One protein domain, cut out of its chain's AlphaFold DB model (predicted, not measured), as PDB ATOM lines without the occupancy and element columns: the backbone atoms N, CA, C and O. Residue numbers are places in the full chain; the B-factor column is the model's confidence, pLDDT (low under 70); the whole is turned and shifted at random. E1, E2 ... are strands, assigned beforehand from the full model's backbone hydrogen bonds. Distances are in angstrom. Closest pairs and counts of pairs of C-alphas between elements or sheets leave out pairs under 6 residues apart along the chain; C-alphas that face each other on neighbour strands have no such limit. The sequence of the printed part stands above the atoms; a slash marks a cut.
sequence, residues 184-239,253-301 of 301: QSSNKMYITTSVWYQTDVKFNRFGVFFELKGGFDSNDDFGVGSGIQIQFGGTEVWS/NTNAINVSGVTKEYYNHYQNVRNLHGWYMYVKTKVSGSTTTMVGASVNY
ATOM      1  N   GLN A 184     270.728 276.913 241.524       81.56
ATOM      2  CA  GLN A 184     272.046 276.552 241.988       81.56
ATOM      3  C   GLN A 184     273.082 277.042 240.990       81.56
ATOM      4  O   GLN A 184     272.928 276.901 239.780       81.56
ATOM      5  N   SER A 185     274.162 277.581 241.534       85.81
ATOM      6  CA  SER A 185     275.308 278.028 240.762       85.81
ATOM      7  C   SER A 185     276.522 277.178 241.097       85.81
ATOM      8  O   SER A 185     276.726 276.769 242.244       85.81
ATOM      9  N   SER A 186     277.366 276.927 240.104       82.75
ATOM     10  CA  SER A 186     278.658 276.290 240.313       82.75
ATOM     11  C   SER A 186     279.612 277.238 241.036       82.75
ATOM     12  O   SER A 186     279.380 278.443 241.139       82.75
ATOM     13  N   ASN A 187     280.762 276.724 241.469       84.94
ATOM     14  CA  ASN A 187     281.890 277.598 241.782       84.94
ATOM     15  C   ASN A 187     282.377 278.311 240.513       84.94
ATOM     16  O   ASN A 187     282.291 277.754 239.413       84.94
ATOM     17  N   LYS A 188     282.941 279.509 240.683       87.75
ATOM     18  CA  LYS A 188     283.600 280.254 239.606       87.75
ATOM     19  C   LYS A 188     284.861 279.525 239.142       87.75
ATOM     20  O   LYS A 188     285.737 279.199 239.943       87.75
ATOM     21  N   MET A 189     284.956 279.297 237.842       82.94
ATOM     22  CA  MET A 189     286.119 278.772 237.144       82.94
ATOM     23  C   MET A 189     286.913 279.924 236.549       82.94
ATOM     24  O   MET A 189     286.435 280.582 235.635       82.94
ATOM     25  N   TYR A 190     288.132 280.136 237.030       82.81
ATOM     26  CA  TYR A 190     289.009 281.199 236.553       82.81
ATOM     27  C   TYR A 190     289.906 280.695 235.416       82.81
ATOM     28  O   TYR A 190     290.629 279.714 235.593       82.81
ATOM     29  N   ILE A 191     289.875 281.372 234.265       77.38
ATOM     30  CA  ILE A 191     290.829 281.163 233.158       77.38
ATOM     31  C   ILE A 191     292.061 282.045 233.364       77.38
ATOM     32  O   ILE A 191     293.191 281.639 233.094       77.38
ATOM     33  N   THR A 192     291.845 283.249 233.893       79.81
ATOM     34  CA  THR A 192     292.893 284.166 234.348       79.81
ATOM     35  C   THR A 192     292.533 284.690 235.735       79.81
ATOM     36  O   THR A 192     291.471 284.382 236.271       79.81
ATOM     37  N   THR A 193     293.383 285.524 236.334       82.56
ATOM     38  CA  THR A 193     293.085 286.161 237.627       82.56
ATOM     39  C   THR A 193     291.850 287.059 237.601       82.56
ATOM     40  O   THR A 193     291.297 287.344 238.659       82.56
ATOM     41  N   SER A 194     291.436 287.530 236.423       83.94
ATOM     42  CA  SER A 194     290.312 288.451 236.257       83.94
ATOM     43  C   SER A 194     289.190 287.905 235.389       83.94
ATOM     44  O   SER A 194     288.167 288.563 235.338       83.94
ATOM     45  N   VAL A 195     289.350 286.757 234.723       82.62
ATOM     46  CA  VAL A 195     288.326 286.162 233.851       82.62
ATOM     47  C   VAL A 195     287.829 284.864 234.469       82.62
ATOM     48  O   VAL A 195     288.614 283.926 234.648       82.62
ATOM     49  N   TRP A 196     286.536 284.803 234.770       86.38
ATOM     50  CA  TRP A 196     285.861 283.645 235.334       86.38
ATOM     51  C   TRP A 196     284.565 283.296 234.609       86.38
ATOM     52  O   TRP A 196     283.946 284.131 233.962       86.38
ATOM     53  N   TYR A 197     284.166 282.039 234.788       85.06
ATOM     54  CA  TYR A 197     282.937 281.440 234.289       85.06
ATOM     55  C   TYR A 197     282.219 280.699 235.413       85.06
ATOM     56  O   TYR A 197     282.851 280.038 236.235       85.06
ATOM     57  N   GLN A 198     280.901 280.772 235.440       87.75
ATOM     58  CA  GLN A 198     280.032 280.127 236.411       87.75
ATOM     59  C   GLN A 198     278.872 279.488 235.659       87.75
ATOM     60  O   GLN A 198     278.355 280.064 234.714       87.75
ATOM     61  N   THR A 199     278.516 278.261 236.016       84.75
ATOM     62  CA  THR A 199     277.349 277.575 235.453       84.75
ATOM     63  C   THR A 199     276.180 277.748 236.402       84.75
ATOM     64  O   THR A 199     276.364 277.568 237.603       84.75
ATOM     65  N   ASP A 200     274.998 278.034 235.871       85.50
ATOM     66  CA  ASP A 200     273.798 278.277 236.664       85.50
ATOM     67  C   ASP A 200     272.638 277.397 236.200       85.50
ATOM     68  O   ASP A 200     272.457 277.145 235.007       85.50
ATOM     69  N   VAL A 201     271.821 276.974 237.160       83.62
ATOM     70  CA  VAL A 201     270.514 276.350 236.943       83.62
ATOM     71  C   VAL A 201     269.494 277.105 237.772       83.62
ATOM     72  O   VAL A 201     269.757 277.412 238.934       83.62
ATOM     73  N   LYS A 202     268.333 277.400 237.198       87.06
ATOM     74  CA  LYS A 202     267.218 278.053 237.883       87.06
ATOM     75  C   LYS A 202     265.948 277.268 237.626       87.06
ATOM     76  O   LYS A 202     265.648 276.981 236.474       87.06
ATOM     77  N   PHE A 203     265.216 276.939 238.681       86.25
ATOM     78  CA  PHE A 203     263.911 276.306 238.582       86.25
ATOM     79  C   PHE A 203     262.854 277.212 239.195       86.25
ATOM     80  O   PHE A 203     262.695 277.293 240.417       86.25
ATOM     81  N   ASN A 204     262.135 277.902 238.322       88.75
ATOM     82  CA  ASN A 204     261.012 278.734 238.690       88.75
ATOM     83  C   ASN A 204     259.783 277.846 238.863       88.75
ATOM     84  O   ASN A 204     259.386 277.114 237.956       88.75
ATOM     85  N   ARG A 205     259.182 277.915 240.049       90.19
ATOM     86  CA  ARG A 205     258.014 277.122 240.418       90.19
ATOM     87  C   ARG A 205     256.882 278.063 240.768       90.19
ATOM     88  O   ARG A 205     257.037 278.909 241.647       90.19
ATOM     89  N   PHE A 206     255.754 277.902 240.094       93.38
ATOM     90  CA  PHE A 206     254.578 278.749 240.290       93.38
ATOM     91  C   PHE A 206     253.343 277.950 240.714       93.38
ATOM     92  O   PHE A 206     252.273 278.521 240.905       93.38
ATOM     93  N   GLY A 207     253.471 276.629 240.839       91.75
ATOM     94  CA  GLY A 207     252.413 275.665 241.149       91.75
ATOM     95  C   GLY A 207     251.417 275.425 240.011       91.75
ATOM     96  O   GLY A 207     250.825 274.358 239.900       91.75
ATOM     97  N   VAL A 208     251.241 276.410 239.133       94.31
ATOM     98  CA  VAL A 208     250.432 276.305 237.908       94.31
ATOM     99  C   VAL A 208     251.279 276.202 236.641       94.31
ATOM    100  O   VAL A 208     250.780 275.796 235.600       94.31
ATOM    101  N   PHE A 209     252.556 276.563 236.743       93.12
ATOM    102  CA  PHE A 209     253.534 276.526 235.668       93.12
ATOM    103  C   PHE A 209     254.931 276.372 236.275       93.12
ATOM    104  O   PHE A 209     255.192 276.823 237.398       93.12
ATOM    105  N   PHE A 210     255.822 275.730 235.537       88.00
ATOM    106  CA  PHE A 210     257.166 275.385 235.963       88.00
ATOM    107  C   PHE A 210     258.131 275.653 234.822       88.00
ATOM    108  O   PHE A 210     257.885 275.268 233.681       88.00
ATOM    109  N   GLU A 211     259.245 276.298 235.143       87.62
ATOM    110  CA  GLU A 211     260.252 276.670 234.162       87.62
ATOM    111  C   GLU A 211     261.649 276.360 234.693       87.62
ATOM    112  O   GLU A 211     262.049 276.835 235.756       87.62
ATOM    113  N   LEU A 212     262.401 275.557 233.945       83.81
ATOM    114  CA  LEU A 212     263.790 275.231 234.232       83.81
ATOM    115  C   LEU A 212     264.689 275.900 233.204       83.81
ATOM    116  O   LEU A 212     264.620 275.599 232.008       83.81
ATOM    117  N   LYS A 213     265.577 276.755 233.700       86.06
ATOM    118  CA  LYS A 213     266.583 277.445 232.909       86.06
ATOM    119  C   LYS A 213     267.972 276.951 233.260       86.06
ATOM    120  O   LYS A 213     268.302 276.748 234.429       86.06
ATOM    121  N   GLY A 214     268.803 276.798 232.244       84.06
ATOM    122  CA  GLY A 214     270.205 276.439 232.370       84.06
ATOM    123  C   GLY A 214     271.054 277.466 231.647       84.06
ATOM    124  O   GLY A 214     270.699 277.923 230.566       84.06
ATOM    125  N   GLY A 215     272.178 277.852 232.231       86.62
ATOM    126  CA  GLY A 215     272.962 278.938 231.666       86.62
ATOM    127  C   GLY A 215     274.363 279.055 232.223       86.62
ATOM    128  O   GLY A 215     274.871 278.177 232.932       86.62
ATOM    129  N   PHE A 216     274.989 280.173 231.889       85.81
ATOM    130  CA  PHE A 216     276.262 280.569 232.458       85.81
ATOM    131  C   PHE A 216     276.303 282.070 232.728       85.81
ATOM    132  O   PHE A 216     275.585 282.856 232.114       85.81
ATOM    133  N   ASP A 217     277.199 282.438 233.630       88.19
ATOM    134  CA  ASP A 217     277.605 283.806 233.917       88.19
ATOM    135  C   ASP A 217     279.132 283.891 233.829       88.19
ATOM    136  O   ASP A 217     279.852 282.927 234.113       88.19
ATOM    137  N   SER A 218     279.649 285.028 233.398       86.62
ATOM    138  CA  SER A 218     281.067 285.261 233.183       86.62
ATOM    139  C   SER A 218     281.378 286.750 233.219       86.62
ATOM    140  O   SER A 218     280.534 287.592 232.929       86.62
ATOM    141  N   ASN A 219     282.627 287.084 233.535       87.69
ATOM    142  CA  ASN A 219     283.140 288.449 233.394       87.69
ATOM    143  C   ASN A 219     284.193 288.547 232.280       87.69
ATOM    144  O   ASN A 219     285.194 289.258 232.396       87.69
ATOM    145  N   ASP A 220     283.994 287.764 231.224       80.88
ATOM    146  CA  ASP A 220     284.874 287.742 230.065       80.88
ATOM    147  C   ASP A 220     284.498 288.820 229.041       80.88
ATOM    148  O   ASP A 220     284.161 288.532 227.893       80.88
ATOM    149  N   ASP A 221     284.587 290.084 229.458       75.19
ATOM    150  CA  ASP A 221     284.205 291.249 228.643       75.19
ATOM    151  C   ASP A 221     285.026 291.377 227.344       75.19
ATOM    152  O   ASP A 221     284.659 292.108 226.426       75.19
ATOM    153  N   PHE A 222     286.161 290.675 227.262       71.69
ATOM    154  CA  PHE A 222     287.104 290.744 226.146       71.69
ATOM    155  C   PHE A 222     287.085 289.498 225.250       71.69
ATOM    156  O   PHE A 222     287.885 289.420 224.316       71.69
ATOM    157  N   GLY A 223     286.211 288.520 225.522       70.88
ATOM    158  CA  GLY A 223     286.102 287.295 224.727       70.88
ATOM    159  C   GLY A 223     287.379 286.447 224.734       70.88
ATOM    160  O   GLY A 223     287.750 285.861 223.714       70.88
ATOM    161  N   VAL A 224     288.083 286.393 225.868       69.62
ATOM    162  CA  VAL A 224     289.287 285.567 226.057       69.62
ATOM    163  C   VAL A 224     288.963 284.081 225.832       69.62
ATOM    164  O   VAL A 224     289.774 283.329 225.278       69.62
ATOM    165  N   GLY A 225     287.761 283.653 226.214       65.06
ATOM    166  CA  GLY A 225     287.137 282.405 225.812       65.06
ATOM    167  C   GLY A 225     286.667 282.479 224.365       65.06
ATOM    168  O   GLY A 225     285.584 282.961 224.063       65.06
ATOM    169  N   SER A 226     287.471 281.924 223.459       63.25
ATOM    170  CA  SER A 226     287.153 281.802 222.027       63.25
ATOM    171  C   SER A 226     285.926 280.929 221.704       63.25
ATOM    172  O   SER A 226     285.477 280.910 220.561       63.25
ATOM    173  N   GLY A 227     285.386 280.202 222.684       67.81
ATOM    174  CA  GLY A 227     284.125 279.481 222.549       67.81
ATOM    175  C   GLY A 227     283.656 278.900 223.875       67.81
ATOM    176  O   GLY A 227     284.383 278.134 224.522       67.81
ATOM    177  N   ILE A 228     282.432 279.248 224.260       66.12
ATOM    178  CA  ILE A 228     281.750 278.714 225.434       66.12
ATOM    179  C   ILE A 228     280.774 277.662 224.933       66.12
ATOM    180  O   ILE A 228     279.911 277.952 224.117       66.12
ATOM    181  N   GLN A 229     280.938 276.431 225.395       70.12
ATOM    182  CA  GLN A 229     280.067 275.308 225.096       70.12
ATOM    183  C   GLN A 229     279.226 274.985 226.316       70.12
ATOM    184  O   GLN A 229     279.763 274.505 227.313       70.12
ATOM    185  N   ILE A 230     277.918 275.189 226.229       66.62
ATOM    186  CA  ILE A 230     276.998 274.758 227.281       66.62
ATOM    187  C   ILE A 230     276.428 273.401 226.895       66.62
ATOM    188  O   ILE A 230     275.980 273.201 225.768       66.62
ATOM    189  N   GLN A 231     276.494 272.456 227.825       68.88
ATOM    190  CA  GLN A 231     275.947 271.115 227.688       68.88
ATOM    191  C   GLN A 231     274.870 270.912 228.747       68.88
ATOM    192  O   GLN A 231     275.136 271.026 229.946       68.88
ATOM    193  N   PHE A 232     273.676 270.558 228.291       65.12
ATOM    194  CA  PHE A 232     272.508 270.305 229.132       65.12
ATOM    195  C   PHE A 232     272.243 268.818 229.197       65.12
ATOM    196  O   PHE A 232     271.921 268.251 228.171       65.12
ATOM    197  N   GLY A 233     272.388 268.140 230.325       60.12
ATOM    198  CA  GLY A 233     271.999 266.729 230.403       60.12
ATOM    199  C   GLY A 233     270.492 266.547 230.245       60.12
ATOM    200  O   GLY A 233     269.751 267.082 231.060       60.12
ATOM    201  N   GLY A 234     270.053 265.800 229.225       48.09
ATOM    202  CA  GLY A 234     268.632 265.566 228.947       48.09
ATOM    203  C   GLY A 234     267.959 264.509 229.831       48.09
ATOM    204  O   GLY A 234     268.612 263.762 230.567       48.09
ATOM    205  N   THR A 235     266.636 264.428 229.674       45.25
ATOM    206  CA  THR A 235     265.695 263.593 230.436       45.25
ATOM    207  C   THR A 235     265.710 262.103 230.084       45.25
ATOM    208  O   THR A 235     265.215 261.246 230.803       45.25
ATOM    209  N   GLU A 236     266.372 261.743 228.993       42.56
ATOM    210  CA  GLU A 236     266.419 260.370 228.473       42.56
ATOM    211  C   GLU A 236     267.450 259.480 229.200       42.56
ATOM    212  O   GLU A 236     267.646 258.307 228.882       42.56
ATOM    213  N   VAL A 237     268.119 260.051 230.203       38.56
ATOM    214  CA  VAL A 237     268.959 259.365 231.200       38.56
ATOM    215  C   VAL A 237     268.148 259.041 232.460       38.56
ATOM    216  O   VAL A 237     268.656 258.464 233.425       38.56
ATOM    217  N   TRP A 238     266.880 259.438 232.477       40.62
ATOM    218  CA  TRP A 238     266.062 259.347 233.648       40.62
ATOM    219  C   TRP A 238     265.389 257.975 233.725       40.62
ATOM    220  O   TRP A 238     264.474 257.638 232.978       40.62
ATOM    221  N   SER A 239     265.831 257.150 234.667       36.03
ATOM    222  CA  SER A 239     264.911 256.191 235.262       36.03
ATOM    223  C   SER A 239     263.838 256.992 235.994       36.03
ATOM    224  O   SER A 239     264.206 257.915 236.726       36.03
ATOM    225  N   ASN A 253     275.964 262.529 226.322       40.84
ATOM    226  CA  ASN A 253     276.255 263.882 225.847       40.84
ATOM    227  C   ASN A 253     275.051 264.501 225.137       40.84
ATOM    228  O   ASN A 253     274.368 263.822 224.373       40.84
ATOM    229  N   THR A 254     274.881 265.803 225.319       49.25
ATOM    230  CA  THR A 254     273.922 266.632 224.591       49.25
ATOM    231  C   THR A 254     274.615 267.636 223.685       49.25
ATOM    232  O   THR A 254     275.843 267.780 223.712       49.25
ATOM    233  N   ASN A 255     273.810 268.280 222.838       54.44
ATOM    234  CA  ASN A 255     274.268 269.268 221.875       54.44
ATOM    235  C   ASN A 255     274.908 270.440 222.615       54.44
ATOM    236  O   ASN A 255     274.300 271.045 223.495       54.44
ATOM    237  N   ALA A 256     276.160 270.729 222.274       61.19
ATOM    238  CA  ALA A 256     276.858 271.879 222.814       61.19
ATOM    239  C   ALA A 256     276.334 273.145 222.128       61.19
ATOM    240  O   ALA A 256     276.479 273.275 220.910       61.19
ATOM    241  N   ILE A 257     275.765 274.073 222.895       66.31
ATOM    242  CA  ILE A 257     275.476 275.420 222.391       66.31
ATOM    243  C   ILE A 257     276.780 276.209 222.441       66.31
ATOM    244  O   ILE A 257     277.381 276.308 223.509       66.31
ATOM    245  N   ASN A 258     277.238 276.716 221.292       65.25
ATOM    246  CA  ASN A 258     278.412 277.582 221.225       65.25
ATOM    247  C   ASN A 258     277.967 279.039 221.375       65.25
ATOM    248  O   ASN A 258     277.228 279.534 220.528       65.25
ATOM    249  N   VAL A 259     278.458 279.712 222.409       65.25
ATOM    250  CA  VAL A 259     278.195 281.129 222.681       65.25
ATOM    251  C   VAL A 259     279.519 281.897 222.656       65.25
ATOM    252  O   VAL A 259     280.558 281.376 223.082       65.25
ATOM    253  N   SER A 260     279.499 283.124 222.130       63.75
ATOM    254  CA  SER A 260     280.653 284.029 222.070       63.75
ATOM    255  C   SER A 260     280.220 285.472 222.306       63.75
ATOM    256  O   SER A 260     279.215 285.890 221.740       63.75
ATOM    257  N   GLY A 261     281.006 286.240 223.065       61.84
ATOM    258  CA  GLY A 261     280.779 287.682 223.247       61.84
ATOM    259  C   GLY A 261     279.630 288.050 224.189       61.84
ATOM    260  O   GLY A 261     279.223 289.205 224.205       61.84
ATOM    261  N   VAL A 262     279.120 287.093 224.969       61.31
ATOM    262  CA  VAL A 262     278.039 287.306 225.937       61.31
ATOM    263  C   VAL A 262     278.561 287.018 227.341       61.31
ATOM    264  O   VAL A 262     279.192 285.985 227.566       61.31
ATOM    265  N   THR A 263     278.309 287.935 228.278       74.31
ATOM    266  CA  THR A 263     278.725 287.792 229.681       74.31
ATOM    267  C   THR A 263     277.823 286.824 230.432       74.31
ATOM    268  O   THR A 263     278.320 286.046 231.242       74.31
ATOM    269  N   LYS A 264     276.526 286.798 230.120       83.06
ATOM    270  CA  LYS A 264     275.537 285.960 230.790       83.06
ATOM    271  C   LYS A 264     274.434 285.525 229.840       83.06
ATOM    272  O   LYS A 264     273.868 286.368 229.161       83.06
ATOM    273  N   GLU A 265     274.095 284.243 229.863       82.56
ATOM    274  CA  GLU A 265     273.080 283.670 228.978       82.56
ATOM    275  C   GLU A 265     272.346 282.523 229.683       82.56
ATOM    276  O   GLU A 265     272.984 281.676 230.321       82.56
ATOM    277  N   TYR A 266     271.019 282.472 229.550       84.12
ATOM    278  CA  TYR A 266     270.178 281.374 230.034       84.12
ATOM    279  C   TYR A 266     269.301 280.842 228.910       84.12
ATOM    280  O   TYR A 266     268.778 281.602 228.106       84.12
ATOM    281  N   TYR A 267     269.089 279.534 228.920       82.44
ATOM    282  CA  TYR A 267     268.237 278.824 227.983       82.44
ATOM    283  C   TYR A 267     267.130 278.111 228.749       82.44
ATOM    284  O   TYR A 267     267.381 277.516 229.799       82.44
ATOM    285  N   ASN A 268     265.912 278.162 228.220       80.69
ATOM    286  CA  ASN A 268     264.801 277.368 228.727       80.69
ATOM    287  C   ASN A 268     264.984 275.911 228.281       80.69
ATOM    288  O   ASN A 268     265.232 275.636 227.110       80.69
ATOM    289  N   HIS A 269     264.880 274.976 229.223       77.50
ATOM    290  CA  HIS A 269     264.973 273.533 228.948       77.50
ATOM    291  C   HIS A 269     263.709 272.773 229.277       77.50
ATOM    292  O   HIS A 269     263.491 271.684 228.755       77.50
ATOM    293  N   TYR A 270     262.920 273.320 230.188       80.19
ATOM    294  CA  TYR A 270     261.658 272.750 230.592       80.19
ATOM    295  C   TYR A 270     260.700 273.893 230.848       80.19
ATOM    296  O   TYR A 270     261.026 274.800 231.609       80.19
ATOM    297  N   GLN A 271     259.544 273.838 230.207       83.81
ATOM    298  CA  GLN A 271     258.442 274.766 230.381       83.81
ATOM    299  C   GLN A 271     257.180 273.917 230.329       83.81
ATOM    300  O   GLN A 271     256.895 273.292 229.311       83.81
ATOM    301  N   ASN A 272     256.503 273.773 231.465       83.75
ATOM    302  CA  ASN A 272     255.366 272.869 231.563       83.75
ATOM    303  C   ASN A 272     254.456 273.256 232.739       83.75
ATOM    304  O   ASN A 272     254.863 273.897 233.704       83.75
ATOM    305  N   VAL A 273     253.208 272.823 232.667       85.06
ATOM    306  CA  VAL A 273     252.185 272.889 233.725       85.06
ATOM    307  C   VAL A 273     252.376 271.843 234.828       85.06
ATOM    308  O   VAL A 273     251.754 271.937 235.887       85.06
ATOM    309  N   ARG A 274     253.219 270.838 234.581       81.69
ATOM    310  CA  ARG A 274     253.609 269.790 235.526       81.69
ATOM    311  C   ARG A 274     254.949 270.112 236.167       81.69
ATOM    312  O   ARG A 274     255.841 270.666 235.532       81.69
ATOM    313  N   ASN A 275     255.108 269.752 237.430       77.62
ATOM    314  CA  ASN A 275     256.392 269.805 238.101       77.62
ATOM    315  C   ASN A 275     257.267 268.619 237.658       77.62
ATOM    316  O   ASN A 275     256.803 267.590 237.175       77.62
ATOM    317  N   LEU A 276     258.566 268.729 237.914       71.25
ATOM    318  CA  LEU A 276     259.573 267.727 237.610       71.25
ATOM    319  C   LEU A 276     259.510 266.479 238.507       71.25
ATOM    320  O   LEU A 276     260.334 265.608 238.336       71.25
ATOM    321  N   HIS A 277     258.632 266.355 239.505       66.88
ATOM    322  CA  HIS A 277     258.404 265.102 240.277       66.88
ATOM    323  C   HIS A 277     259.667 264.311 240.721       66.88
ATOM    324  O   HIS A 277     259.659 263.083 240.832       66.88
ATOM    325  N   GLY A 278     260.780 264.997 241.009       56.47
ATOM    326  CA  GLY A 278     262.047 264.363 241.401       56.47
ATOM    327  C   GLY A 278     262.974 263.955 240.250       56.47
ATOM    328  O   GLY A 278     263.950 263.237 240.486       56.47
ATOM    329  N   TRP A 279     262.700 264.409 239.034       58.59
ATOM    330  CA  TRP A 279     263.664 264.451 237.952       58.59
ATOM    331  C   TRP A 279     264.719 265.539 238.196       58.59
ATOM    332  O   TRP A 279     264.434 266.544 238.848       58.59
ATOM    333  N   TYR A 280     265.925 265.325 237.662       61.44
ATOM    334  CA  TYR A 280     267.060 266.219 237.863       61.44
ATOM    335  C   TYR A 280     267.699 266.665 236.552       61.44
ATOM    336  O   TYR A 280     267.791 265.900 235.586       61.44
ATOM    337  N   MET A 281     268.202 267.893 236.535       67.19
ATOM    338  CA  MET A 281     268.940 268.458 235.412       67.19
ATOM    339  C   MET A 281     270.374 268.733 235.827       67.19
ATOM    340  O   MET A 281     270.632 269.261 236.908       67.19
ATOM    341  N   TYR A 282     271.322 268.416 234.944       67.56
ATOM    342  CA  TYR A 282     272.673 268.932 235.087       67.56
ATOM    343  C   TYR A 282     273.021 269.888 233.956       67.56
ATOM    344  O   TYR A 282     272.740 269.628 232.783       67.56
ATOM    345  N   VAL A 283     273.696 270.973 234.318       69.69
ATOM    346  CA  VAL A 283     274.253 271.933 233.366       69.69
ATOM    347  C   VAL A 283     275.756 271.961 233.534       69.69
ATOM    348  O   VAL A 283     276.290 271.869 234.646       69.69
ATOM    349  N   LYS A 284     276.448 272.020 232.402       72.31
ATOM    350  CA  LYS A 284     277.900 272.008 232.341       72.31
ATOM    351  C   LYS A 284     278.388 272.986 231.288       72.31
ATOM    352  O   LYS A 284     278.130 272.799 230.101       72.31
ATOM    353  N   THR A 285     279.194 273.947 231.712       69.94
ATOM    354  CA  THR A 285     279.879 274.866 230.801       69.94
ATOM    355  C   THR A 285     281.284 274.359 230.496       69.94
ATOM    356  O   THR A 285     282.012 273.902 231.372       69.94
ATOM    357  N   LYS A 286     281.705 274.409 229.238       73.31
ATOM    358  CA  LYS A 286     283.054 274.067 228.786       73.31
ATOM    359  C   LYS A 286     283.603 275.262 228.030       73.31
ATOM    360  O   LYS A 286     282.980 275.720 227.085       73.31
ATOM    361  N   VAL A 287     284.772 275.752 228.420       69.38
ATOM    362  CA  VAL A 287     285.350 276.957 227.822       69.38
ATOM    363  C   VAL A 287     286.618 276.592 227.070       69.38
ATOM    364  O   VAL A 287     287.494 275.903 227.597       69.38
ATOM    365  N   SER A 288     286.710 277.027 225.818       68.94
ATOM    366  CA  SER A 288     287.896 276.849 224.981       68.94
ATOM    367  C   SER A 288     288.569 278.202 224.764       68.94
ATOM    368  O   SER A 288     287.964 279.110 224.198       68.94
ATOM    369  N   GLY A 289     289.817 278.340 225.213       61.16
ATOM    370  CA  GLY A 289     290.698 279.463 224.892       61.16
ATOM    371  C   GLY A 289     291.680 279.109 223.772       61.16
ATOM    372  O   GLY A 289     291.852 277.938 223.433       61.16
ATOM    373  N   SER A 290     292.386 280.115 223.253       48.94
ATOM    374  CA  SER A 290     293.349 279.999 222.141       48.94
ATOM    375  C   SER A 290     294.492 278.993 222.366       48.94
ATOM    376  O   SER A 290     295.161 278.604 221.410       48.94
ATOM    377  N   THR A 291     294.707 278.534 223.607       41.88
ATOM    378  CA  THR A 291     295.730 277.537 223.967       41.88
ATOM    379  C   THR A 291     295.276 276.462 224.966       41.88
ATOM    380  O   THR A 291     296.042 275.535 225.224       41.88
ATOM    381  N   THR A 292     294.065 276.542 225.543       47.75
ATOM    382  CA  THR A 292     293.622 275.631 226.623       47.75
ATOM    383  C   THR A 292     292.116 275.366 226.568       47.75
ATOM    384  O   THR A 292     291.324 276.301 226.481       47.75
ATOM    385  N   THR A 293     291.698 274.102 226.678       50.16
ATOM    386  CA  THR A 293     290.290 273.722 226.881       50.16
ATOM    387  C   THR A 293     290.065 273.371 228.348       50.16
ATOM    388  O   THR A 293     290.681 272.435 228.856       50.16
ATOM    389  N   MET A 294     289.162 274.084 229.019       52.91
ATOM    390  CA  MET A 294     288.775 273.823 230.406       52.91
ATOM    391  C   MET A 294     287.335 273.315 230.472       52.91
ATOM    392  O   MET A 294     286.448 273.769 229.750       52.91
ATOM    393  N   VAL A 295     287.103 272.327 231.332       54.38
ATOM    394  CA  VAL A 295     285.789 271.718 231.539       54.38
ATOM    395  C   VAL A 295     285.246 272.200 232.880       54.38
ATOM    396  O   VAL A 295     285.798 271.827 233.911       54.38
ATOM    397  N   GLY A 296     284.193 273.020 232.842       52.78
ATOM    398  CA  GLY A 296     283.510 273.614 233.991       52.78
ATOM    399  C   GLY A 296     282.944 272.613 234.989       52.78
ATOM    400  O   GLY A 296     282.766 271.426 234.693       52.78
ATOM    401  N   ALA A 297     282.663 273.124 236.187       52.53
ATOM    402  CA  ALA A 297     281.977 272.396 237.244       52.53
ATOM    403  C   ALA A 297     280.522 272.105 236.841       52.53
ATOM    404  O   ALA A 297     279.860 272.936 236.229       52.53
ATOM    405  N   SER A 298     280.036 270.912 237.177       49.34
ATOM    406  CA  SER A 298     278.646 270.507 236.964       49.34
ATOM    407  C   SER A 298     277.774 270.960 238.128       49.34
ATOM    408  O   SER A 298     278.141 270.738 239.285       49.34
ATOM    409  N   VAL A 299     276.611 271.524 237.822       50.47
ATOM    410  CA  VAL A 299     275.537 271.761 238.794       50.47
ATOM    411  C   VAL A 299     274.478 270.688 238.596       50.47
ATOM    412  O   VAL A 299     274.128 270.431 237.449       50.47
ATOM    413  N   ASN A 300     274.006 270.065 239.679       49.12
ATOM    414  CA  ASN A 300     272.928 269.076 239.647       49.12
ATOM    415  C   ASN A 300     271.734 269.654 240.394       49.12
ATOM    416  O   ASN A 300     271.863 269.943 241.581       49.12
ATOM    417  N   TYR A 301     270.612 269.777 239.707       46.78
ATOM    418  CA  TYR A 301     269.345 270.187 240.276       46.78
ATOM    419  C   TYR A 301     268.427 268.989 240.389       46.78
ATOM    420  O   TYR A 301     268.138 268.471 239.295       46.78
TER     421      TYR A 301
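AT A GLANCE: This is residues 184 to 239 and 253 to 301 of the 301 residues of an uncharacterized protein of Putridiphycobacter roseus (UniProt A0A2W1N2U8). The domain is an elongated sandwich of two antiparallel sheets, with E1, E2 and E5 in one and E4, E3, E6 and E7 in the other, their strands running nearly along one another. The sheets are only partly face to face, and residues 184 to 195, which come before E1 along the chain, hold no named element, though residues 184 to 185 and 189 to 190 pair with E1 in short antiparallel runs. The printed part has 105 residues, with no named helix and seven strands, E1 to E7 in order, and the class is all strand. The sheets' orders are E1 - E2 - E5 and E4 - E3 - E6 - E7. The whole is compact, with a radius of gyration of the C-alphas of 14.4 A and spans of 44 by 25 by 20 A.

HOW THE PARTS SIT: Residues 184 to 185 pair antiparallel with residues 200 to 201 of E1, residues 196 to 205. E1 and E2, residues 210 to 218, form a hairpin; N 200 and O 215 are 2.9 A apart, within hydrogen-bond range. E2 is also the antiparallel neighbour of E5, residues 264 to 272, with N 214 and O 267 at 2.9 A. In the other sheet E3, residues 225 to 232, is antiparallel to E4, residues 257 to 259, with N 230 and O 257 at 3.0 A. E3 is antiparallel to E6, residues 282 to 289, with N 229 and O 286 at 2.7 A. E6 and E7, residues 293 to 300, form a hairpin, with N 287 and O 294 at 2.9 A. The two sheets make a sandwich, two sheets face to face, their facing parts 9.8 A centre to centre and their best planes 10 degrees apart. Across it, the closest C-alphas of E1 and E6 are those of Thr 199 and Thr 285, 5.9 A apart. E3 and E5 are near each other, with 5 pairs of C-alphas within 10 A, while E1 and E3 are apart, and so are E5 and E7.

IN THESE COORDINATES: E1 begins at C-alpha 196 at (285.861, 283.645, 235.334) and is 29.0 A long. E2 is 26.0 A, E3 19.3 A, E4 6.3 A, E5 24.1 A and E6 23.2 A long. E7, 22.0 A long, ends at C-alpha 300 at (272.928, 269.076, 239.647).

THE WHOLE: The C-alphas farthest apart are those of Val 208 and Thr 291, 47.4 A. Residues 240 to 252 are not printed, and C-alphas 239 and 253 are 16.6 A apart across the cut, which lies in the link from E3 to E4. Of the links that are printed whole, none is long. The mean pLDDT of the printed part is 71.3, and 48 residues are under 70, among them residues 230 to 239, 253 to 262 and 287 to 301.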